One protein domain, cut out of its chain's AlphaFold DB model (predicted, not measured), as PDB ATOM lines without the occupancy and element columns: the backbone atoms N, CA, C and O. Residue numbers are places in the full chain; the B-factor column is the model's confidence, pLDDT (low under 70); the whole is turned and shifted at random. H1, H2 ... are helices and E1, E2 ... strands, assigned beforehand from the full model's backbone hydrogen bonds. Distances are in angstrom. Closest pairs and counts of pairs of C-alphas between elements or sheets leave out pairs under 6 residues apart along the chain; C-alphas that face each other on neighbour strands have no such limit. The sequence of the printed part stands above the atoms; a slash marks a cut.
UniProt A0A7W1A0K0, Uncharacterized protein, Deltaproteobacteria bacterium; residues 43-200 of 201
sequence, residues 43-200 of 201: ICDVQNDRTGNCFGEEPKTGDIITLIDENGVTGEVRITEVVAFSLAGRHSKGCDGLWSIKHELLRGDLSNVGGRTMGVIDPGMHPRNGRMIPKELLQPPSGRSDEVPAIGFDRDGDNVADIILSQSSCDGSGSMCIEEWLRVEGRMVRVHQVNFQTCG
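Overview. This is residues 43 to 200 of the 201 residues of an uncharacterized protein of Deltaproteobacteria bacterium (UniProt A0A7W1A0K0). A small closed barrel of six strands, E1 to E6, stands next to a strongly twisted sheet of five strands, E7 to E11, and the two lobes come closest where E7 meets the turn between E3 and E4. One short helix, H1, packs on the outside of the barrel. The printed part has 158 residues, with eleven named strands and one named helix in the order E1 E2 E3 E4 E5 H1 E6 E7 E8 E9 E10 E11, and the class is mostly strand. It is compact, with a radius of gyration of the C-alphas of 15.3 A, and spans 43 by 41 by 25 A.

Arrangement. Round the barrel run E1, residues 43 to 46, E2, 51 to 55, E5, 98 to 107, E4, 72 to 84, E3, 64 to 69, and E6, 118 to 121, then E1 again, each neighbour pair antiparallel. Within hydrogen-bond range are N 45 and O 53 of the hairpin E1 and E2, N 54 and O 99, N 78 and O 104 of the hairpin E4 and E5, N 67 and O 75 of the hairpin E3 and E4, N 120 and O 66, and N 44 and O 119, each 2.8 A apart. E3 E4 E5 are a meander, each strand the antiparallel neighbour of the one before; E2 E3 E4 E5 are a Greek key, with E2 also the antiparallel neighbour of E5. H1, residues 113 to 116, is on the barrel, outside it, at a height over the sheet of 7.0 A; it is over none of the strands, but only just, with 2 of its 4 C-alphas falling on E6. It is too short for an O i to N i+4 pair, and its one O i to N i+3 pair is out of range. E7, residues 131 to 133, E8, 148 to 154, E9, 163 to 169, E10, 176 to 184, and E11, 187 to 195, follow in that order across the antiparallel sheet, a second meander of hairpins. N 154 and O 131, N 150 and O 165, N 181 and O 164, and N 184 and O 187 are each 2.8 A apart. The closest C-alphas of E4 and E7, Gly 72 and Arg 131, are 4.0 A apart. E9, E10 and E11 are apart from each barrel strand.

Along the chain. E1 begins at C-alpha 43, (320.245, 350.557, 285.209). E4, 29.2 A long, bends by 79 degrees at residue 80, (323.126, 365.619, 278.863); E5, 25.0 A, bends by 63 degrees at residue 104. E10 measures 25.0 A and E11 23.5 A, ending at C-alpha 195, (333.564, 342.675, 289.016).

Size, cuts and confidence. The farthest C-alphas, of Arg 107 and Ser 173, are 43.4 A apart. The printed part has no cut. The links E4 to E5 and E7 to E8 are long. Residues 93 to 94 and 200 have pLDDT under 70.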
ATOM      1  N   ILE A  43     320.661 350.100 283.888       95.75
ATOM      2  CA  ILE A  43     320.245 350.557 285.209       95.75
ATOM      3  C   ILE A  43     321.138 351.714 285.626       95.75
ATOM      4  O   ILE A  43     322.355 351.636 285.489       95.75
ATOM      5  N   CYS A  44     320.541 352.781 286.137       96.56
ATOM      6  CA  CYS A  44     321.243 353.981 286.554       96.56
ATOM      7  C   CYS A  44     320.914 354.321 288.008       96.56
ATOM      8  O   CYS A  44     319.749 354.443 288.378       96.56
ATOM      9  N   ASP A  45     321.939 354.527 288.822       95.50
ATOM     10  CA  ASP A  45     321.835 355.208 290.106       95.50
ATOM     11  C   ASP A  45     321.841 356.720 289.846       95.50
ATOM     12  O   ASP A  45     322.878 357.312 289.533       95.50
ATOM     13  N   VAL A  46     320.659 357.331 289.866       96.75
ATOM     14  CA  VAL A  46     320.469 358.756 289.579       96.75
ATOM     15  C   VAL A  46     320.537 359.530 290.890       96.75
ATOM     16  O   VAL A  46     319.943 359.130 291.879       96.75
ATOM     17  N   GLN A  47     321.225 360.667 290.906       96.12
ATOM     18  CA  GLN A  47     321.348 361.524 292.081       96.12
ATOM     19  C   GLN A  47     320.577 362.838 291.887       96.12
ATOM     20  O   GLN A  47     320.317 363.288 290.763       96.12
ATOM     21  N   ASN A  48     320.180 363.470 292.996       95.56
ATOM     22  CA  ASN A  48     319.400 364.715 292.983       95.56
ATOM     23  C   ASN A  48     320.218 365.949 292.552       95.56
ATOM     24  O   ASN A  48     319.648 366.966 292.153       95.56
ATOM     25  N   ASP A  49     321.544 365.850 292.577       95.62
ATOM     26  CA  ASP A  49     322.502 366.885 292.185       95.62
ATOM     27  C   ASP A  49     322.768 366.934 290.669       95.62
ATOM     28  O   ASP A  49     323.706 367.594 290.220       95.62
ATOM     29  N   ARG A  50     321.910 366.278 289.872       96.44
ATOM     30  CA  ARG A  50     322.006 366.160 288.405       96.44
ATOM     31  C   ARG A  50     323.151 365.285 287.910       96.44
ATOM     32  O   ARG A  50     323.509 365.360 286.732       96.44
ATOM     33  N   THR A  51     323.696 364.443 288.778       97.06
ATOM     34  CA  THR A  51     324.655 363.405 288.405       97.06
ATOM     35  C   THR A  51     324.037 362.016 288.537       97.06
ATOM     36  O   THR A  51     322.897 361.856 288.979       97.06
ATOM     37  N   GLY A  52     324.758 360.998 288.089       95.69
ATOM     38  CA  GLY A  52     324.384 359.607 288.293       95.69
ATOM     39  C   GLY A  52     325.415 358.666 287.696       95.69
ATOM     40  O   GLY A  52     326.341 359.106 287.011       95.69
ATOM     41  N   ASN A  53     325.239 357.371 287.936       95.12
ATOM     42  CA  ASN A  53     326.067 356.326 287.347       95.12
ATOM     43  C   ASN A  53     325.188 355.259 286.698       95.12
ATOM     44  O   ASN A  53     324.236 354.805 287.319       95.12
ATOM     45  N   CYS A  54     325.508 354.846 285.477       95.12
ATOM     46  CA  CYS A  54     324.791 353.803 284.749       95.12
ATOM     47  C   CYS A  54     325.655 352.558 284.553       95.12
ATOM     48  O   CYS A  54     326.849 352.660 284.265       95.12
ATOM     49  N   PHE A  55     325.018 351.397 284.660       91.88
ATOM     50  CA  PHE A  55     325.589 350.071 284.460       91.88
ATOM     51  C   PHE A  55     325.247 349.532 283.067       91.88
ATOM     52  O   PHE A  55     324.112 349.676 282.607       91.88
ATOM     53  N   GLY A  56     326.218 348.877 282.425       89.94
ATOM     54  CA  GLY A  56     326.071 348.225 281.123       89.94
ATOM     55  C   GLY A  56     326.767 348.968 279.983       89.94
ATOM     56  O   GLY A  56     327.799 349.615 280.160       89.94
ATOM     57  N   GLU A  57     326.213 348.846 278.776       91.94
ATOM     58  CA  GLU A  57     326.710 349.569 277.601       91.94
ATOM     59  C   GLU A  57     326.680 351.092 277.807       91.94
ATOM     60  O   GLU A  57     325.828 351.612 278.530       91.94
ATOM     61  N   GLU A  58     327.586 351.806 277.130       94.94
ATOM     62  CA  GLU A  58     327.645 353.271 277.170       94.94
ATOM     63  C   GLU A  58     326.281 353.882 276.805       94.94
ATOM     64  O   GLU A  58     325.779 353.655 275.693       94.94
ATOM     65  N   PRO A  59     325.649 354.652 277.713       96.81
ATOM     66  CA  PRO A  59     324.446 355.377 277.364       96.81
ATOM     67  C   PRO A  59     324.772 356.534 276.419       96.81
ATOM     68  O   PRO A  59     325.911 356.978 276.316       96.81
ATOM     69  N   LYS A  60     323.768 357.059 275.720       97.44
ATOM     70  CA  LYS A  60     323.958 358.175 274.788       97.44
ATOM     71  C   LYS A  60     323.410 359.463 275.375       97.44
ATOM     72  O   LYS A  60     322.360 359.474 276.014       97.44
ATOM     73  N   THR A  61     324.068 360.584 275.083       98.25
ATOM     74  CA  THR A  61     323.452 361.901 275.276       98.25
ATOM     75  C   THR A  61     322.110 361.948 274.545       98.25
ATOM     76  O   THR A  61     322.017 361.591 273.370       98.25
ATOM     77  N   GLY A  62     321.073 362.397 275.245       97.69
ATOM     78  CA  GLY A  62     319.694 362.407 274.768       97.69
ATOM     79  C   GLY A  62     318.864 361.191 275.186       97.69
ATOM     80  O   GLY A  62     317.638 361.292 275.121       97.69
ATOM     81  N   ASP A  63     319.481 360.097 275.655       97.81
ATOM     82  CA  ASP A  63     318.740 358.958 276.208       97.81
ATOM     83  C   ASP A  63     317.887 359.412 277.404       97.81
ATOM     84  O   ASP A  63     318.278 360.282 278.194       97.81
ATOM     85  N   ILE A  64     316.693 358.824 277.516       97.81
ATOM     86  CA  ILE A  64     315.744 359.089 278.600       97.81
ATOM     87  C   ILE A  64     315.874 357.975 279.632       97.81
ATOM     88  O   ILE A  64     315.739 356.797 279.304       97.81
ATOM     89  N   ILE A  65     316.101 358.368 280.879       97.94
ATOM     90  CA  ILE A  65     316.086 357.475 282.031       97.94
ATOM     91  C   ILE A  65     314.722 357.614 282.696       97.94
ATOM     92  O   ILE A  65     314.349 358.702 283.139       97.94
ATOM     93  N   THR A  66     313.988 356.512 282.794       97.69
ATOM     94  CA  THR A  66     312.765 356.426 283.592       97.69
ATOM     95  C   THR A  66     313.139 356.207 285.052       97.69
ATOM     96  O   THR A  66     313.858 355.267 285.368       97.69
ATOM     97  N   LEU A  67     312.663 357.076 285.941       97.44
ATOM     98  CA  LEU A  67     312.848 356.949 287.384       97.44
ATOM     99  C   LEU A  67     311.719 356.099 287.960       97.44
ATOM    100  O   LEU A  67     310.546 356.378 287.699       97.44
ATOM    101  N   ILE A  68     312.073 355.060 288.708       97.25
ATOM    102  CA  ILE A  68     311.149 354.023 289.165       97.25
ATOM    103  C   ILE A  68     311.406 353.733 290.641       97.25
ATOM    104  O   ILE A  68     312.559 353.604 291.041       97.25
ATOM    105  N   ASP A  69     310.342 353.614 291.428       96.88
ATOM    106  CA  ASP A  69     310.355 353.107 292.802       96.88
ATOM    107  C   ASP A  69     309.346 351.947 292.963       96.88
ATOM    108  O   ASP A  69     308.783 351.441 291.987       96.88
ATOM    109  N   GLU A  70     309.105 351.501 294.197       96.81
ATOM    110  CA  GLU A  70     308.127 350.441 294.506       96.81
ATOM    111  C   GLU A  70     306.670 350.833 294.181       96.81
ATOM    112  O   GLU A  70     305.825 349.961 293.974       96.81
ATOM    113  N   ASN A  71     306.364 352.132 294.108       96.25
ATOM    114  CA  ASN A  71     305.042 352.659 293.756       96.25
ATOM    115  C   ASN A  71     304.866 352.837 292.240       96.25
ATOM    116  O   ASN A  71     303.736 352.984 291.768       96.25
ATOM    117  N   GLY A  72     305.962 352.827 291.479       96.38
ATOM    118  CA  GLY A  72     305.971 352.852 290.024       96.38
ATOM    119  C   GLY A  72     306.883 353.924 289.444       96.38
ATOM    120  O   GLY A  72     307.892 354.309 290.026       96.38
ATOM    121  N   VAL A  73     306.539 354.404 288.250       96.19
ATOM    122  CA  VAL A  73     307.301 355.453 287.563       96.19
ATOM    123  C   VAL A  73     307.079 356.810 288.238       96.19
ATOM    124  O   VAL A  73     305.975 357.359 288.195       96.19
ATOM    125  N   THR A  74     308.140 357.393 288.796       96.31
ATOM    126  CA  THR A  74     308.109 358.666 289.540       96.31
ATOM    127  C   THR A  74     308.535 359.870 288.699       96.31
ATOM    128  O   THR A  74     308.147 361.004 288.990       96.31
ATOM    129  N   GLY A  75     309.286 359.652 287.618       96.06
ATOM    130  CA  GLY A  75     309.791 360.734 286.778       96.06
ATOM    131  C   GLY A  75     310.600 360.262 285.579       96.06
ATOM    132  O   GLY A  75     310.732 359.067 285.327       96.06
ATOM    133  N   GLU A  76     311.139 361.220 284.830       97.94
ATOM    134  CA  GLU A  76     312.113 360.979 283.765       97.94
ATOM    135  C   GLU A  76     313.163 362.079 283.748       97.94
ATOM    136  O   GLU A  76     312.853 363.263 283.924       97.94
ATOM    137  N   VAL A  77     314.396 361.686 283.452       98.19
ATOM    138  CA  VAL A  77     315.507 362.603 283.199       98.19
ATOM    139  C   VAL A  77     316.107 362.322 281.826       98.19
ATOM    140  O   VAL A  77     316.024 361.204 281.318       98.19
ATOM    141  N   ARG A  78     316.712 363.335 281.209       98.56
ATOM    142  CA  ARG A  78     317.471 363.196 279.964       98.56
ATOM    143  C   ARG A  78     318.953 363.283 280.258       98.56
ATOM    144  O   ARG A  78     319.386 364.218 280.927       98.56
ATOM    145  N   ILE A  79     319.729 362.364 279.701       98.69
ATOM    146  CA  ILE A  79     321.188 362.422 279.769       98.69
ATOM    147  C   ILE A  79     321.698 363.592 278.924       98.69
ATOM    148  O   ILE A  79     321.402 363.688 277.732       98.69
ATOM    149  N   THR A  80     322.498 364.465 279.528       98.69
ATOM    150  CA  THR A  80     323.126 365.619 278.863       98.69
ATOM    151  C   THR A  80     324.616 365.401 278.613       98.69
ATOM    152  O   THR A  80     325.155 365.926 277.642       98.69
ATOM    153  N   GLU A  81     325.270 364.576 279.427       98.19
ATOM    154  CA  GLU A  81     326.692 364.254 279.325       98.19
ATOM    155  C   GLU A  81     326.923 362.812 279.778       98.19
ATOM    156  O   GLU A  81     326.274 362.355 280.721       98.19
ATOM    157  N   VAL A  82     327.852 362.119 279.119       97.38
ATOM    158  CA  VAL A  82     328.293 360.764 279.464       97.38
ATOM    159  C   VAL A  82     329.811 360.755 279.458       97.38
ATOM    160  O   VAL A  82     330.433 361.230 278.506       97.38
ATOM    161  N   VAL A  83     330.407 360.231 280.522       95.38
ATOM    162  CA  VAL A  83     331.848 360.008 280.621       95.38
ATOM    163  C   VAL A  83     332.110 358.638 281.234       95.38
ATOM    164  O   VAL A  83     331.324 358.139 282.041       95.38
ATOM    165  N   ALA A  84     333.234 358.024 280.869       92.25
ATOM    166  CA  ALA A  84     333.673 356.801 281.527       92.25
ATOM    167  C   ALA A  84     333.842 357.050 283.031       92.25
ATOM    168  O   ALA A  84     334.390 358.082 283.435       92.25
ATOM    169  N   PHE A  85     333.387 356.107 283.855       90.88
ATOM    170  CA  PHE A  85     333.503 356.238 285.301       90.88
ATOM    171  C   PHE A  85     334.972 356.390 285.728       90.88
ATOM    172  O   PHE A  85     335.878 355.726 285.212       90.88
ATOM    173  N   SER A  86     335.215 357.292 286.679       86.62
ATOM    174  CA  SER A  86     336.551 357.544 287.217       86.62
ATOM    175  C   SER A  86     336.476 357.782 288.717       86.62
ATOM    176  O   SER A  86     335.681 358.602 289.180       86.62
ATOM    177  N   LEU A  87     337.329 357.098 289.476       82.56
ATOM    178  CA  LEU A  87     337.473 357.335 290.907       82.56
ATOM    179  C   LEU A  87     338.671 358.264 291.137       82.56
ATOM    180  O   LEU A  87     339.768 358.023 290.632       82.56
ATOM    181  N   ALA A  88     338.459 359.359 291.873       81.44
ATOM    182  CA  ALA A  88     339.490 360.367 292.156       81.44
ATOM    183  C   ALA A  88     340.210 360.905 290.895       81.44
ATOM    184  O   ALA A  88     341.416 361.166 290.910       81.44
ATOM    185  N   GLY A  89     339.477 361.040 289.783       77.31
ATOM    186  CA  GLY A  89     340.002 361.551 288.512       77.31
ATOM    187  C   GLY A  89     340.941 360.593 287.772       77.31
ATOM    188  O   GLY A  89     341.580 360.996 286.801       77.31
ATOM    189  N   ARG A  90     341.049 359.331 288.207       74.00
ATOM    190  CA  ARG A  90     341.768 358.284 287.476       74.00
ATOM    191  C   ARG A  90     340.760 357.383 286.790       74.00
ATOM    192  O   ARG A  90     339.831 356.891 287.424       74.00
ATOM    193  N   HIS A  91     340.961 357.159 285.496       73.31
ATOM    194  CA  HIS A  91     340.197 356.153 284.774       73.31
ATOM    195  C   HIS A  91     340.476 354.786 285.410       73.31
ATOM    196  O   HIS A  91     341.614 354.302 285.385       73.31
ATOM    197  N   SER A  92     339.458 354.210 286.046       72.25
ATOM    198  CA  SER A  92     339.574 352.931 286.737       72.25
ATOM    199  C   SER A  92     339.652 351.821 285.693       72.25
ATOM    200  O   SER A  92     338.639 351.421 285.122       72.25
ATOM    201  N   LYS A  93     340.869 351.329 285.424       69.81
ATOM    202  CA  LYS A  93     341.075 350.110 284.629       69.81
ATOM    203  C   LYS A  93     340.303 348.968 285.293       69.81
ATOM    204  O   LYS A  93     340.721 348.519 286.354       69.81
ATOM    205  N   GLY A  94     339.219 348.510 284.671       69.69
ATOM    206  CA  GLY A  94     338.367 347.446 285.209       69.69
ATOM    207  C   GLY A  94     336.965 347.883 285.640       69.69
ATOM    208  O   GLY A  94     336.237 347.043 286.157       69.69
ATOM    209  N   CYS A  95     336.577 349.143 285.409       82.06
ATOM    210  CA  CYS A  95     335.175 349.585 285.441       82.06
ATOM    211  C   CYS A  95     334.542 349.616 284.050       82.06
ATOM    212  O   CYS A  95     333.769 350.522 283.727       82.06
ATOM    213  N   ASP A  96     334.898 348.651 283.206       84.19
ATOM    214  CA  ASP A  96     334.271 348.527 281.900       84.19
ATOM    215  C   ASP A  96     332.771 348.277 282.123       84.19
ATOM    216  O   ASP A  96     332.377 347.378 282.866       84.19
ATOM    217  N   GLY A  97     331.936 349.137 281.542       87.44
ATOM    218  CA  GLY A  97     330.488 349.089 281.725       87.44
ATOM    219  C   GLY A  97     329.935 349.909 282.897       87.44
ATOM    220  O   GLY A  97     328.771 349.724 283.255       87.44
ATOM    221  N   LEU A  98     330.726 350.810 283.493       91.38
ATOM    222  CA  LEU A  98     330.233 351.844 284.408       91.38
ATOM    223  C   LEU A  98     330.456 353.240 283.814       91.38
ATOM    224  O   LEU A  98     331.566 353.604 283.418       91.38
ATOM    225  N   TRP A  99     329.394 354.041 283.796       94.31
ATOM    226  CA  TRP A  99     329.375 355.344 283.134       94.31
ATOM    227  C   TRP A  99     328.850 356.411 284.074       94.31
ATOM    228  O   TRP A  99     327.756 356.262 284.608       94.31
ATOM    229  N   SER A 100     329.594 357.497 284.248       95.56
ATOM    230  CA  SER A 100     329.083 358.669 284.951       95.56
ATOM    231  C   SER A 100     328.311 359.546 283.978       95.56
ATOM    232  O   SER A 100     328.748 359.796 282.853       95.56
ATOM    233  N   ILE A 101     327.158 360.029 284.422       97.81
ATOM    234  CA  ILE A 101     326.264 360.847 283.611       97.81
ATOM    235  C   ILE A 101     325.977 362.183 284.289       97.81
ATOM    236  O   ILE A 101     325.969 362.292 285.517       97.81
ATOM    237  N   LYS A 102     325.671 363.192 283.473       98.25
ATOM    238  CA  LYS A 102     324.877 364.346 283.906       98.25
ATOM    239  C   LYS A 102     323.508 364.282 283.266       98.25
ATOM    240  O   LYS A 102     323.354 363.750 282.163       98.25
ATOM    241  N   HIS A 103     322.517 364.839 283.947       98.50
ATOM    242  CA  HIS A 103     321.144 364.805 283.467       98.50
ATOM    243  C   HIS A 103     320.367 366.090 283.736       98.50
ATOM    244  O   HIS A 103     320.764 366.955 284.518       98.50
ATOM    245  N   GLU A 104     319.248 366.221 283.036       98.12
ATOM    246  CA  GLU A 104     318.232 367.234 283.286       98.12
ATOM    247  C   GLU A 104     316.877 366.575 283.553       98.12
ATOM    248  O   GLU A 104     316.510 365.593 282.906       98.12
ATOM    249  N   LEU A 105     316.114 367.125 284.497       98.00
ATOM    250  CA  LEU A 105     314.767 366.651 284.801       98.00
ATOM    251  C   LEU A 105     313.808 367.009 283.661       98.00
ATOM    252  O   LEU A 105     313.650 368.183 283.334       98.00
ATOM    253  N   LEU A 106     313.139 366.002 283.095       97.94
ATOM    254  CA  LEU A 106     312.072 366.197 282.111       97.94
ATOM    255  C   LEU A 106     310.699 366.260 282.781       97.94
ATOM    256  O   LEU A 106     309.885 367.124 282.455       97.94
ATOM    257  N   ARG A 107     310.433 365.331 283.709       97.38
ATOM    258  CA  ARG A 107     309.183 365.253 284.479       97.38
ATOM    259  C   ARG A 107     309.393 364.572 285.828       97.38
ATOM    260  O   ARG A 107     310.278 363.734 285.958       97.38
ATOM    261  N   GLY A 108     308.507 364.854 286.781       95.25
ATOM    262  CA  GLY A 108     308.529 364.259 288.121       95.25
ATOM    263  C   GLY A 108     309.245 365.139 289.142       95.25
ATOM    264  O   GLY A 108     309.261 366.361 288.997       95.25
ATOM    265  N   ASP A 109     309.816 364.513 290.168       91.94
ATOM    266  CA  ASP A 109     310.554 365.174 291.247       91.94
ATOM    267  C   ASP A 109     311.797 364.351 291.622       91.94
ATOM    268  O   ASP A 109     311.724 363.131 291.763       91.94
ATOM    269  N   LEU A 110     312.938 365.027 291.785       92.19
ATOM    270  CA  LEU A 110     314.204 364.407 292.182       92.19
ATOM    271  C   LEU A 110     314.404 364.342 293.704       92.19
ATOM    272  O   LEU A 110     315.377 363.743 294.162       92.19
ATOM    273  N   SER A 111     313.514 364.947 294.495       89.81
ATOM    274  CA  SER A 111     313.655 365.032 295.955       89.81
ATOM    275  C   SER A 111     313.768 363.664 296.647       89.81
ATOM    276  O   SER A 111     314.418 363.564 297.686       89.81
ATOM    277  N   ASN A 112     313.218 362.605 296.040       83.12
ATOM    278  CA  ASN A 112     313.167 361.247 296.596       83.12
ATOM    279  C   ASN A 112     314.167 360.258 295.970       83.12
ATOM    280  O   ASN A 112     314.107 359.057 296.250       83.12
ATOM    281  N   VAL A 113     315.067 360.719 295.095       81.62
ATOM    282  CA  VAL A 113     315.832 359.794 294.247       81.62
ATOM    283  C   VAL A 113     316.950 359.066 295.013       81.62
ATOM    284  O   VAL A 113     317.179 357.887 294.778       81.62
ATOM    285  N   GLY A 114     317.535 359.671 296.050       71.94
ATOM    286  CA  GLY A 114     318.698 359.131 296.777       71.94
ATOM    287  C   GLY A 114     318.451 358.012 297.803       71.94
ATOM    288  O   GLY A 114     319.182 357.936 298.787       71.94
ATOM    289  N   GLY A 115     317.438 357.155 297.646       75.06
ATOM    290  CA  GLY A 115     317.269 356.048 298.605       75.06
ATOM    291  C   GLY A 115     316.351 354.901 298.207       75.06
ATOM    292  O   GLY A 115     316.486 353.807 298.752       75.06
ATOM    293  N   ARG A 116     315.413 355.124 297.285       86.38
ATOM    294  CA  ARG A 116     314.461 354.089 296.839       86.38
ATOM    295  C   ARG A 116     314.147 354.127 295.352       86.38
ATOM    296  O   ARG A 116     313.408 353.272 294.881       86.38
ATOM    297  N   THR A 117     314.664 355.121 294.639       94.75
ATOM    298  CA  THR A 117     314.381 355.297 293.218       94.75
ATOM    299  C   THR A 117     315.586 354.843 292.423       94.75
ATOM    300  O   THR A 117     316.707 355.235 292.727       94.75
ATOM    301  N   MET A 118     315.349 354.066 291.377       96.19
ATOM    302  CA  MET A 118     316.364 353.685 290.408       96.19
ATOM    303  C   MET A 118     315.985 354.210 289.029       96.19
ATOM    304  O   MET A 118     314.811 354.268 288.661       96.19
ATOM    305  N   GLY A 119     316.989 354.600 288.257       96.88
ATOM    306  CA  GLY A 119     316.843 354.932 286.852       96.88
ATOM    307  C   GLY A 119     316.923 353.687 285.972       96.88
ATOM    308  O   GLY A 119     317.762 352.819 286.202       96.88
ATOM    309  N   VAL A 120     316.094 353.614 284.936       97.00
ATOM    310  CA  VAL A 120     316.137 352.557 283.921       97.00
ATOM    311  C   VAL A 120     316.058 353.174 282.526       97.00
ATOM    312  O   VAL A 120     315.152 353.955 282.237       97.00
ATOM    313  N   ILE A 121     316.994 352.815 281.648       97.19
ATOM    314  CA  ILE A 121     316.927 353.085 280.206       97.19
ATOM    315  C   ILE A 121     316.452 351.800 279.540       97.19
ATOM    316  O   ILE A 121     317.236 350.880 279.311       97.19
ATOM    317  N   ASP A 122     315.156 351.724 279.263       95.25
ATOM    318  CA  ASP A 122     314.544 350.527 278.701       95.25
ATOM    319  C   ASP A 122     313.290 350.891 277.900       95.25
ATOM    320  O   ASP A 122     312.271 351.265 278.485       95.25
ATOM    321  N   PRO A 123     313.314 350.763 276.564       91.62
ATOM    322  CA  PRO A 123     312.147 351.072 275.743       91.62
ATOM    323  C   PRO A 123     310.994 350.077 275.954       91.62
ATOM    324  O   PRO A 123     309.879 350.337 275.511       91.62
ATOM    325  N   GLY A 124     311.242 348.934 276.602       91.94
ATOM    326  CA  GLY A 124     310.210 347.984 277.000       91.94
ATOM    327  C   GLY A 124     309.469 348.365 278.282       91.94
ATOM    328  O   GLY A 124     308.437 347.757 278.554       91.94
ATOM    329  N   MET A 125     309.961 349.335 279.061       94.81
ATOM    330  CA  MET A 125     309.364 349.733 280.337       94.81
ATOM    331  C   MET A 125     307.969 350.328 280.148       94.81
ATOM    332  O   MET A 125     307.789 351.338 279.466       94.81
ATOM    333  N   HIS A 126     306.960 349.723 280.778       94.38
ATOM    334  CA  HIS A 126     305.598 350.217 280.671       94.38
ATOM    335  C   HIS A 126     305.423 351.486 281.522       94.38
ATOM    336  O   HIS A 126     305.505 351.421 282.749       94.38
ATOM    337  N   PRO A 127     305.063 352.642 280.936       91.88
ATOM    338  CA  PRO A 127     305.122 353.936 281.628       91.88
ATOM    339  C   PRO A 127     304.135 354.087 282.794       91.88
ATOM    340  O   PRO A 127     304.241 355.036 283.565       91.88
ATOM    341  N   ARG A 128     303.135 353.200 282.897       94.44
ATOM    342  CA  ARG A 128     302.119 353.217 283.967       94.44
ATOM    343  C   ARG A 128     302.193 352.041 284.928       94.44
ATOM    344  O   ARG A 128     301.606 352.120 285.996       94.44
ATOM    345  N   ASN A 129     302.838 350.956 284.511       96.25
ATOM    346  CA  ASN A 129     302.806 349.696 285.254       96.25
ATOM    347  C   ASN A 129     304.197 349.289 285.743       96.25
ATOM    348  O   ASN A 129     304.287 348.495 286.677       96.25
ATOM    349  N   GLY A 130     305.242 349.851 285.124       96.94
ATOM    350  CA  GLY A 130     306.623 349.657 285.507       96.94
ATOM    351  C   GLY A 130     306.851 350.079 286.949       96.94
ATOM    352  O   GLY A 130     306.482 351.194 287.326       96.94
ATOM    353  N   ARG A 131     307.432 349.186 287.747       97.88
ATOM    354  CA  ARG A 131     307.739 349.426 289.162       97.88
ATOM    355  C   ARG A 131     308.926 348.599 289.628       97.88
ATOM    356  O   ARG A 131     309.275 347.596 289.009       97.88
ATOM    357  N   MET A 132     309.513 348.989 290.749       97.62
ATOM    358  CA  MET A 132     310.427 348.120 291.478       97.62
ATOM    359  C   MET A 132     309.641 347.065 292.256       97.62
ATOM    360  O   MET A 132     308.557 347.325 292.778       97.62
ATOM    361  N   ILE A 133     310.199 345.863 292.330       97.88
ATOM    362  CA  ILE A 133     309.687 344.791 293.176       97.88
ATOM    363  C   ILE A 133     310.332 344.923 294.566       97.88
ATOM    364  O   ILE A 133     311.562 345.021 294.634       97.88
ATOM    365  N   PRO A 134     309.545 344.898 295.662       96.56
ATOM    366  CA  PRO A 134     310.076 344.894 297.022       96.56
ATOM    367  C   PRO A 134     311.124 343.800 297.213       96.56
ATOM    368  O   PRO A 134     310.945 342.660 296.767       96.56
ATOM    369  N   LYS A 135     312.225 344.138 297.885       95.31
ATOM    370  CA  LYS A 135     313.400 343.262 297.990       95.31
ATOM    371  C   LYS A 135     313.068 341.894 298.594       95.31
ATOM    372  O   LYS A 135     313.623 340.889 298.165       95.31
ATOM    373  N   GLU A 136     312.154 341.841 299.554       96.25
ATOM    374  CA  GLU A 136     311.686 340.621 300.221       96.25
ATOM    375  C   GLU A 136     310.938 339.640 299.303       96.25
ATOM    376  O   GLU A 136     310.786 338.471 299.655       96.25
ATOM    377  N   LEU A 137     310.481 340.094 298.133       97.00
ATOM    378  CA  LEU A 137     309.825 339.252 297.130       97.00
ATOM    379  C   LEU A 137     310.806 338.725 296.076       97.00
ATOM    380  O   LEU A 137     310.450 337.842 295.293       97.00
ATOM    381  N   LEU A 138     312.032 339.250 296.043       97.38
ATOM    382  CA  LEU A 138     313.048 338.818 295.094       97.38
ATOM    383  C   LEU A 138     313.660 337.485 295.522       97.38
ATOM    384  O   LEU A 138     313.962 337.253 296.692       97.38
ATOM    385  N   GLN A 139     313.885 336.620 294.539       96.94
ATOM    386  CA  GLN A 139     314.575 335.344 294.706       96.94
ATOM    387  C   GLN A 139     315.883 335.370 293.911       96.94
ATOM    388  O   GLN A 139     315.891 335.972 292.834       96.94
ATOM    389  N   PRO A 140     316.968 334.731 294.393       97.38
ATOM    390  CA  PRO A 140     318.216 334.591 293.643       97.38
ATOM    391  C   PRO A 140     317.971 333.971 292.256       97.38
ATOM    392  O   PRO A 140     317.562 332.806 292.184       97.38
ATOM    393  N   PRO A 141     318.196 334.711 291.154       96.50
ATOM    394  CA  PRO A 141     317.927 334.227 289.799       96.50
ATOM    395  C   PRO A 141     318.645 332.926 289.438       96.50
ATOM    396  O   PRO A 141     318.080 332.085 288.738       96.50
ATOM    397  N   SER A 142     319.881 332.747 289.914       95.50
ATOM    398  CA  SER A 142     320.692 331.561 289.628       95.50
ATOM    399  C   SER A 142     320.425 330.392 290.582       95.50
ATOM    400  O   SER A 142     320.866 329.272 290.323       95.50
ATOM    401  N   GLY A 143     319.741 330.645 291.705       95.19
ATOM    402  CA  GLY A 143     319.582 329.694 292.806       95.19
ATOM    403  C   GLY A 143     320.839 329.490 293.664       95.19
ATOM    404  O   GLY A 143     320.837 328.630 294.546       95.19
ATOM    405  N   ARG A 144     321.917 330.252 293.431       93.56
ATOM    406  CA  ARG A 144     323.119 330.222 294.271       93.56
ATOM    407  C   ARG A 144     322.828 330.771 295.666       93.56
ATOM    408  O   ARG A 144     322.153 331.781 295.820       93.56
ATOM    409  N   SER A 145     323.402 330.138 296.687       94.12
ATOM    410  CA  SER A 145     323.219 330.547 298.086       94.12
ATOM    411  C   SER A 145     323.977 331.818 298.473       94.12
ATOM    412  O   SER A 145     323.665 332.419 299.495       94.12
ATOM    413  N   ASP A 146     325.001 332.195 297.707       94.00
ATOM    414  CA  ASP A 146     325.787 333.415 297.915       94.00
ATOM    415  C   ASP A 146     325.310 334.587 297.040       94.00
ATOM    416  O   ASP A 146     325.901 335.663 297.082       94.00
ATOM    417  N   GLU A 147     324.260 334.383 296.242       95.69
ATOM    418  CA  GLU A 147     323.650 335.424 295.425       95.69
ATOM    419  C   GLU A 147     322.558 336.157 296.212       95.69
ATOM    420  O   GLU A 147     321.622 335.558 296.741       95.69
ATOM    421  N   VAL A 148     322.660 337.483 296.252       97.00
ATOM    422  CA  VAL A 148     321.732 338.375 296.942       97.00
ATOM    423  C   VAL A 148     321.103 339.321 295.920       97.00
ATOM    424  O   VAL A 148     321.780 340.236 295.444       97.00
ATOM    425  N   PRO A 149     319.811 339.161 295.582       97.06
ATOM    426  CA  PRO A 149     319.085 340.147 294.790       97.06
ATOM    427  C   PRO A 149     319.115 341.510 295.487       97.06
ATOM    428  O   PRO A 149     318.727 341.646 296.651       97.06
ATOM    429  N   ALA A 150     319.606 342.521 294.782       94.81
ATOM    430  CA  ALA A 150     319.680 343.886 295.280       94.81
ATOM    431  C   ALA A 150     318.448 344.684 294.853       94.81
ATOM    432  O   ALA A 150     317.835 345.350 295.685       94.81
ATOM    433  N   ILE A 151     318.098 344.603 293.568       96.19
ATOM    434  CA  ILE A 151     317.026 345.375 292.938       96.19
ATOM    435  C   ILE A 151     316.314 344.475 291.928       96.19
ATOM    436  O   ILE A 151     316.966 343.697 291.234       96.19
ATOM    437  N   GLY A 152     314.995 344.611 291.808       97.00
ATOM    438  CA  GLY A 152     314.237 344.014 290.716       97.00
ATOM    439  C   GLY A 152     313.203 344.980 290.160       97.00
ATOM    440  O   GLY A 152     312.665 345.803 290.897       97.00
ATOM    441  N   PHE A 153     312.928 344.868 288.866       97.81
ATOM    442  CA  PHE A 153     311.959 345.691 288.148       97.81
ATOM    443  C   PHE A 153     310.916 344.799 287.493       97.81
ATOM    444  O   PHE A 153     311.278 343.876 286.772       97.81
ATOM    445  N   ASP A 154     309.644 345.096 287.720       97.69
ATOM    446  CA  ASP A 154     308.518 344.600 286.931       97.69
ATOM    447  C   ASP A 154     308.293 345.595 285.793       97.69
ATOM    448  O   ASP A 154     307.992 346.766 286.040       97.69
ATOM    449  N   ARG A 155     308.524 345.153 284.556       96.00
ATOM    450  CA  ARG A 155     308.513 345.999 283.363       96.00
ATOM    451  C   ARG A 155     307.094 346.203 282.839       96.00
ATOM    452  O   ARG A 155     306.808 347.271 282.292       96.00
ATOM    453  N   ASP A 156     306.226 345.200 282.957       94.69
ATOM    454  CA  ASP A 156     304.924 345.151 282.276       94.69
ATOM    455  C   ASP A 156     303.700 345.207 283.211       94.69
ATOM    456  O   ASP A 156     302.587 345.537 282.774       94.69
ATOM    457  N   GLY A 157     303.914 345.023 284.510       95.44
ATOM    458  CA  GLY A 157     302.911 345.094 285.559       95.44
ATOM    459  C   GLY A 157     302.393 343.748 286.051       95.44
ATOM    460  O   GLY A 157     301.393 343.749 286.774       95.44
ATOM    461  N   ASP A 158     302.994 342.620 285.671       95.56
ATOM    462  CA  ASP A 158     302.518 341.284 286.043       95.56
ATOM    463  C   ASP A 158     302.866 340.854 287.487       95.56
ATOM    464  O   ASP A 158     302.447 339.781 287.923       95.56
ATOM    465  N   ASN A 159     303.520 341.723 288.268       95.75
ATOM    466  CA  ASN A 159     304.034 341.475 289.626       95.75
ATOM    467  C   ASN A 159     305.197 340.482 289.689       95.75
ATOM    468  O   ASN A 159     305.477 339.930 290.756       95.75
ATOM    469  N   VAL A 160     305.896 340.264 288.582       96.69
ATOM    470  CA  VAL A 160     307.094 339.436 288.530       96.69
ATOM    471  C   VAL A 160     308.247 340.295 288.032       96.69
ATOM    472  O   VAL A 160     308.096 341.124 287.145       96.69
ATOM    473  N   ALA A 161     309.430 340.113 288.615       97.62
ATOM    474  CA  ALA A 161     310.601 340.826 288.133       97.62
ATOM    475  C   ALA A 161     310.951 340.371 286.702       97.62
ATOM    476  O   ALA A 161     311.101 339.179 286.431       97.62
ATOM    477  N   ASP A 162     311.114 341.336 285.807       96.88
ATOM    478  CA  ASP A 162     311.660 341.191 284.462       96.88
ATOM    479  C   ASP A 162     313.158 341.439 284.414       96.88
ATOM    480  O   ASP A 162     313.852 340.876 283.573       96.88
ATOM    481  N   ILE A 163     313.650 342.304 285.294       96.62
ATOM    482  CA  ILE A 163     315.059 342.665 285.389       96.62
ATOM    483  C   ILE A 163     315.458 342.517 286.848       96.62
ATOM    484  O   ILE A 163     314.739 343.004 287.721       96.62
ATOM    485  N   ILE A 164     316.582 341.865 287.129       97.12
ATOM    486  CA  ILE A 164     317.142 341.770 288.480       97.12
ATOM    487  C   ILE A 164     318.613 342.163 288.437       97.12
ATOM    488  O   ILE A 164     319.372 341.638 287.628       97.12
ATOM    489  N   LEU A 165     319.016 343.044 289.351       95.75
ATOM    490  CA  LEU A 165     320.412 343.200 289.737       95.75
ATOM    491  C   LEU A 165     320.660 342.377 290.995       95.75
ATOM    492  O   LEU A 165     319.984 342.571 292.010       95.75
ATOM    493  N   SER A 166     321.636 341.481 290.947       96.19
ATOM    494  CA  SER A 166     322.072 340.697 292.098       96.19
ATOM    495  C   SER A 166     323.550 340.922 292.389       96.19
ATOM    496  O   SER A 166     324.314 341.381 291.543       96.19
ATOM    497  N   GLN A 167     323.934 340.647 293.630       95.19
ATOM    498  CA  GLN A 167     325.317 340.644 294.083       95.19
ATOM    499  C   GLN A 167     325.712 339.208 294.403       95.19
ATOM    500  O   GLN A 167     324.969 338.514 295.092       95.19
ATOM    501  N   SER A 168     326.864 338.752 293.926       94.31
ATOM    502  CA  SER A 168     327.362 337.401 294.207       94.31
ATOM    503  C   SER A 168     328.890 337.370 294.220       94.31
ATOM    504  O   SER A 168     329.544 338.342 293.834       94.31
ATOM    505  N   SER A 169     329.491 336.269 294.675       92.69
ATOM    506  CA  SER A 169     330.936 336.068 294.516       92.69
ATOM    507  C   SER A 169     331.264 335.808 293.039       92.69
ATOM    508  O   SER A 169     330.652 334.933 292.422       92.69
ATOM    509  N   CYS A 170     332.218 336.533 292.453       87.50
ATOM    510  CA  CYS A 170     332.568 336.403 291.032       87.50
ATOM    511  C   CYS A 170     333.030 334.986 290.652       87.50
ATOM    512  O   CYS A 170     332.687 334.479 289.587       87.50
ATOM    513  N   ASP A 171     333.823 334.364 291.520       81.69
ATOM    514  CA  ASP A 171     334.543 333.105 291.287       81.69
ATOM    515  C   ASP A 171     334.753 332.302 292.588       81.69
ATOM    516  O   ASP A 171     335.570 331.385 292.644       81.69
ATOM    517  N   GLY A 172     334.040 332.654 293.663       77.62
ATOM    518  CA  GLY A 172     334.232 332.055 294.985       77.62
ATOM    519  C   GLY A 172     335.402 332.642 295.783       77.62
ATOM    520  O   GLY A 172     335.541 332.302 296.955       77.62
ATOM    521  N   SER A 173     336.203 333.554 295.212       77.62
ATOM    522  CA  SER A 173     337.336 334.198 295.905       77.62
ATOM    523  C   SER A 173     336.924 335.238 296.956       77.62
ATOM    524  O   SER A 173     337.764 335.717 297.717       77.62
ATOM    525  N   GLY A 174     335.638 335.600 297.001       79.56
ATOM    526  CA  GLY A 174     335.125 336.706 297.812       79.56
ATOM    527  C   GLY A 174     335.109 338.044 297.069       79.56
ATOM    528  O   GLY A 174     334.618 339.029 297.621       79.56
ATOM    529  N   SER A 175     335.589 338.097 295.819       85.31
ATOM    530  CA  SER A 175     335.350 339.237 294.934       85.31
ATOM    531  C   SER A 175     333.862 339.422 294.673       85.31
ATOM    532  O   SER A 175     333.195 338.499 294.214       85.31
ATOM    533  N   MET A 176     333.341 340.619 294.943       89.94
ATOM    534  CA  MET A 176     331.938 340.945 294.704       89.94
ATOM    535  C   MET A 176     331.704 341.272 293.228       89.94
ATOM    536  O   MET A 176     332.319 342.186 292.671       89.94
ATOM    537  N   CYS A 177     330.768 340.550 292.626       91.88
ATOM    538  CA  CYS A 177     330.228 340.824 291.309       91.88
ATOM    539  C   CYS A 177     328.819 341.393 291.426       91.88
ATOM    540  O   CYS A 177     328.044 340.955 292.275       91.88
ATOM    541  N   ILE A 178     328.491 342.334 290.545       92.25
ATOM    542  CA  ILE A 178     327.104 342.689 290.249       92.25
ATOM    543  C   ILE A 178     326.719 341.992 288.952       92.25
ATOM    544  O   ILE A 178     327.426 342.099 287.949       92.25
ATOM    545  N   GLU A 179     325.615 341.265 288.985       93.44
ATOM    546  CA  GLU A 179     325.067 340.537 287.848       93.44
ATOM    547  C   GLU A 179     323.717 341.139 287.468       93.44
ATOM    548  O   GLU A 179     322.891 341.438 288.330       93.44
ATOM    549  N   GLU A 180     323.494 341.311 286.169       94.25
ATOM    550  CA  GLU A 180     322.209 341.724 285.621       94.25
ATOM    551  C   GLU A 180     321.539 340.537 284.947       94.25
ATOM    552  O   GLU A 180     322.126 339.854 284.098       94.25
ATOM    553  N   TRP A 181     320.287 340.313 285.319       95.94
ATOM    554  CA  TRP A 181     319.454 339.228 284.842       95.94
ATOM    555  C   TRP A 181     318.237 339.794 284.141       95.94
ATOM    556  O   TRP A 181     317.591 340.705 284.653       95.94
ATOM    557  N   LEU A 182     317.906 339.216 282.992       95.62
ATOM    558  CA  LEU A 182     316.737 339.571 282.205       95.62
ATOM    559  C   LEU A 182     315.824 338.355 282.053       95.62
ATOM    560  O   LEU A 182     316.280 337.259 281.717       95.62
ATOM    561  N   ARG A 183     314.522 338.551 282.249       95.25
ATOM    562  CA  ARG A 183     313.494 337.541 282.015       95.25
ATOM    563  C   ARG A 183     313.254 337.396 280.513       95.25
ATOM    564  O   ARG A 183     312.685 338.267 279.863       95.25
ATOM    565  N   VAL A 184     313.665 336.263 279.958       92.38
ATOM    566  CA  VAL A 184     313.472 335.885 278.555       92.38
ATOM    567  C   VAL A 184     312.664 334.596 278.522       92.38
ATOM    568  O   VAL A 184     313.069 333.588 279.097       92.38
ATOM    569  N   GLU A 185     311.488 334.637 277.890       91.50
ATOM    570  CA  GLU A 185     310.588 333.475 277.766       91.50
ATOM    571  C   GLU A 185     310.287 332.788 279.117       91.50
ATOM    572  O   GLU A 185     310.234 331.563 279.230       91.50
ATOM    573  N   GLY A 186     310.104 333.592 280.172       91.38
ATOM    574  CA  GLY A 186     309.784 333.114 281.521       91.38
ATOM    575  C   GLY A 186     310.979 332.592 282.327       91.38
ATOM    576  O   GLY A 186     310.776 332.009 283.390       91.38
ATOM    577  N   ARG A 187     312.217 332.786 281.856       94.81
ATOM    578  CA  ARG A 187     313.443 332.396 282.567       94.81
ATOM    579  C   ARG A 187     314.380 333.578 282.743       94.81
ATOM    580  O   ARG A 187     314.521 334.383 281.831       94.81
ATOM    581  N   MET A 188     315.053 333.650 283.886       96.81
ATOM    582  CA  MET A 188     316.118 334.627 284.098       96.81
ATOM    583  C   MET A 188     317.382 334.199 283.355       96.81
ATOM    584  O   MET A 188     317.870 333.083 283.526       96.81
ATOM    585  N   VAL A 189     317.909 335.096 282.530       95.62
ATOM    586  CA  VAL A 189     319.157 334.925 281.785       95.62
ATOM    587  C   VAL A 189     320.108 336.032 282.212       95.62
ATOM    588  O   VAL A 189     319.751 337.205 282.150       95.62
ATOM    589  N   ARG A 190     321.320 335.671 282.637       94.62
ATOM    590  CA  ARG A 190     322.359 336.653 282.954       94.62
ATOM    591  C   ARG A 190     322.818 337.326 281.667       94.62
ATOM    592  O   ARG A 190     323.304 336.645 280.764       94.62
ATOM    593  N   VAL A 191     322.666 338.641 281.593       92.62
ATOM    594  CA  VAL A 191     323.028 339.451 280.420       92.62
ATOM    595  C   VAL A 191     324.301 340.257 280.641       92.62
ATOM    596  O   VAL A 191     325.008 340.548 279.681       92.62
ATOM    597  N   HIS A 192     324.631 340.562 281.897       90.25
ATOM    598  CA  HIS A 192     325.821 341.326 282.247       90.25
ATOM    599  C   HIS A 192     326.387 340.872 283.600       90.25
ATOM    600  O   HIS A 192     325.651 340.398 284.466       90.25
ATOM    601  N   GLN A 193     327.704 340.990 283.769       91.06
ATOM    602  CA  GLN A 193     328.414 340.710 285.015       91.06
ATOM    603  C   GLN A 193     329.605 341.664 285.124       91.06
ATOM    604  O   GLN A 193     330.455 341.690 284.235       91.06
ATOM    605  N   VAL A 194     329.685 342.406 286.228       87.50
ATOM    606  CA  VAL A 194     330.767 343.357 286.516       87.50
ATOM    607  C   VAL A 194     331.445 342.964 287.818       87.50
ATOM    608  O   VAL A 194     330.780 342.817 288.842       87.50
ATOM    609  N   ASN A 195     332.772 342.836 287.801       87.75
ATOM    610  CA  ASN A 195     333.564 342.675 289.016       87.75
ATOM    611  C   ASN A 195     333.831 344.056 289.626       87.75
ATOM    612  O   ASN A 195     334.564 344.862 289.065       87.75
ATOM    613  N   PHE A 196     333.241 344.350 290.782       81.75
ATOM    614  CA  PHE A 196     333.391 345.668 291.401       81.75
ATOM    615  C   PHE A 196     334.732 345.861 292.110       81.75
ATOM    616  O   PHE A 196     335.159 346.996 292.305       81.75
ATOM    617  N   GLN A 197     335.443 344.791 292.476       80.12
ATOM    618  CA  GLN A 197     336.763 344.946 293.094       80.12
ATOM    619  C   GLN A 197     337.797 345.505 292.117       80.12
ATOM    620  O   GLN A 197     338.699 346.232 292.531       80.12
ATOM    621  N   THR A 198     337.655 345.236 290.816       79.00
ATOM    622  CA  THR A 198     338.546 345.822 289.806       79.00
ATOM    623  C   THR A 198     338.325 347.320 289.625       79.00
ATOM    624  O   THR A 198     339.189 348.000 289.079       79.00
ATOM    625  N   CYS A 199     337.222 347.865 290.144       75.25
ATOM    626  CA  CYS A 199     336.950 349.296 290.112       75.25
ATOM    627  C   CYS A 199     337.719 350.129 291.146       75.25
ATOM    628  O   CYS A 199     337.756 351.356 291.015       75.25
ATOM    629  N   GLY A 200     338.367 349.486 292.127       68.38
ATOM    630  CA  GLY A 200     339.193 350.162 293.131       68.38
ATOM    631  C   GLY A 200     338.406 350.957 294.178       68.38
ATOM    632  O   GLY A 200     338.933 351.955 294.672       68.38
TER     633      GLY A 200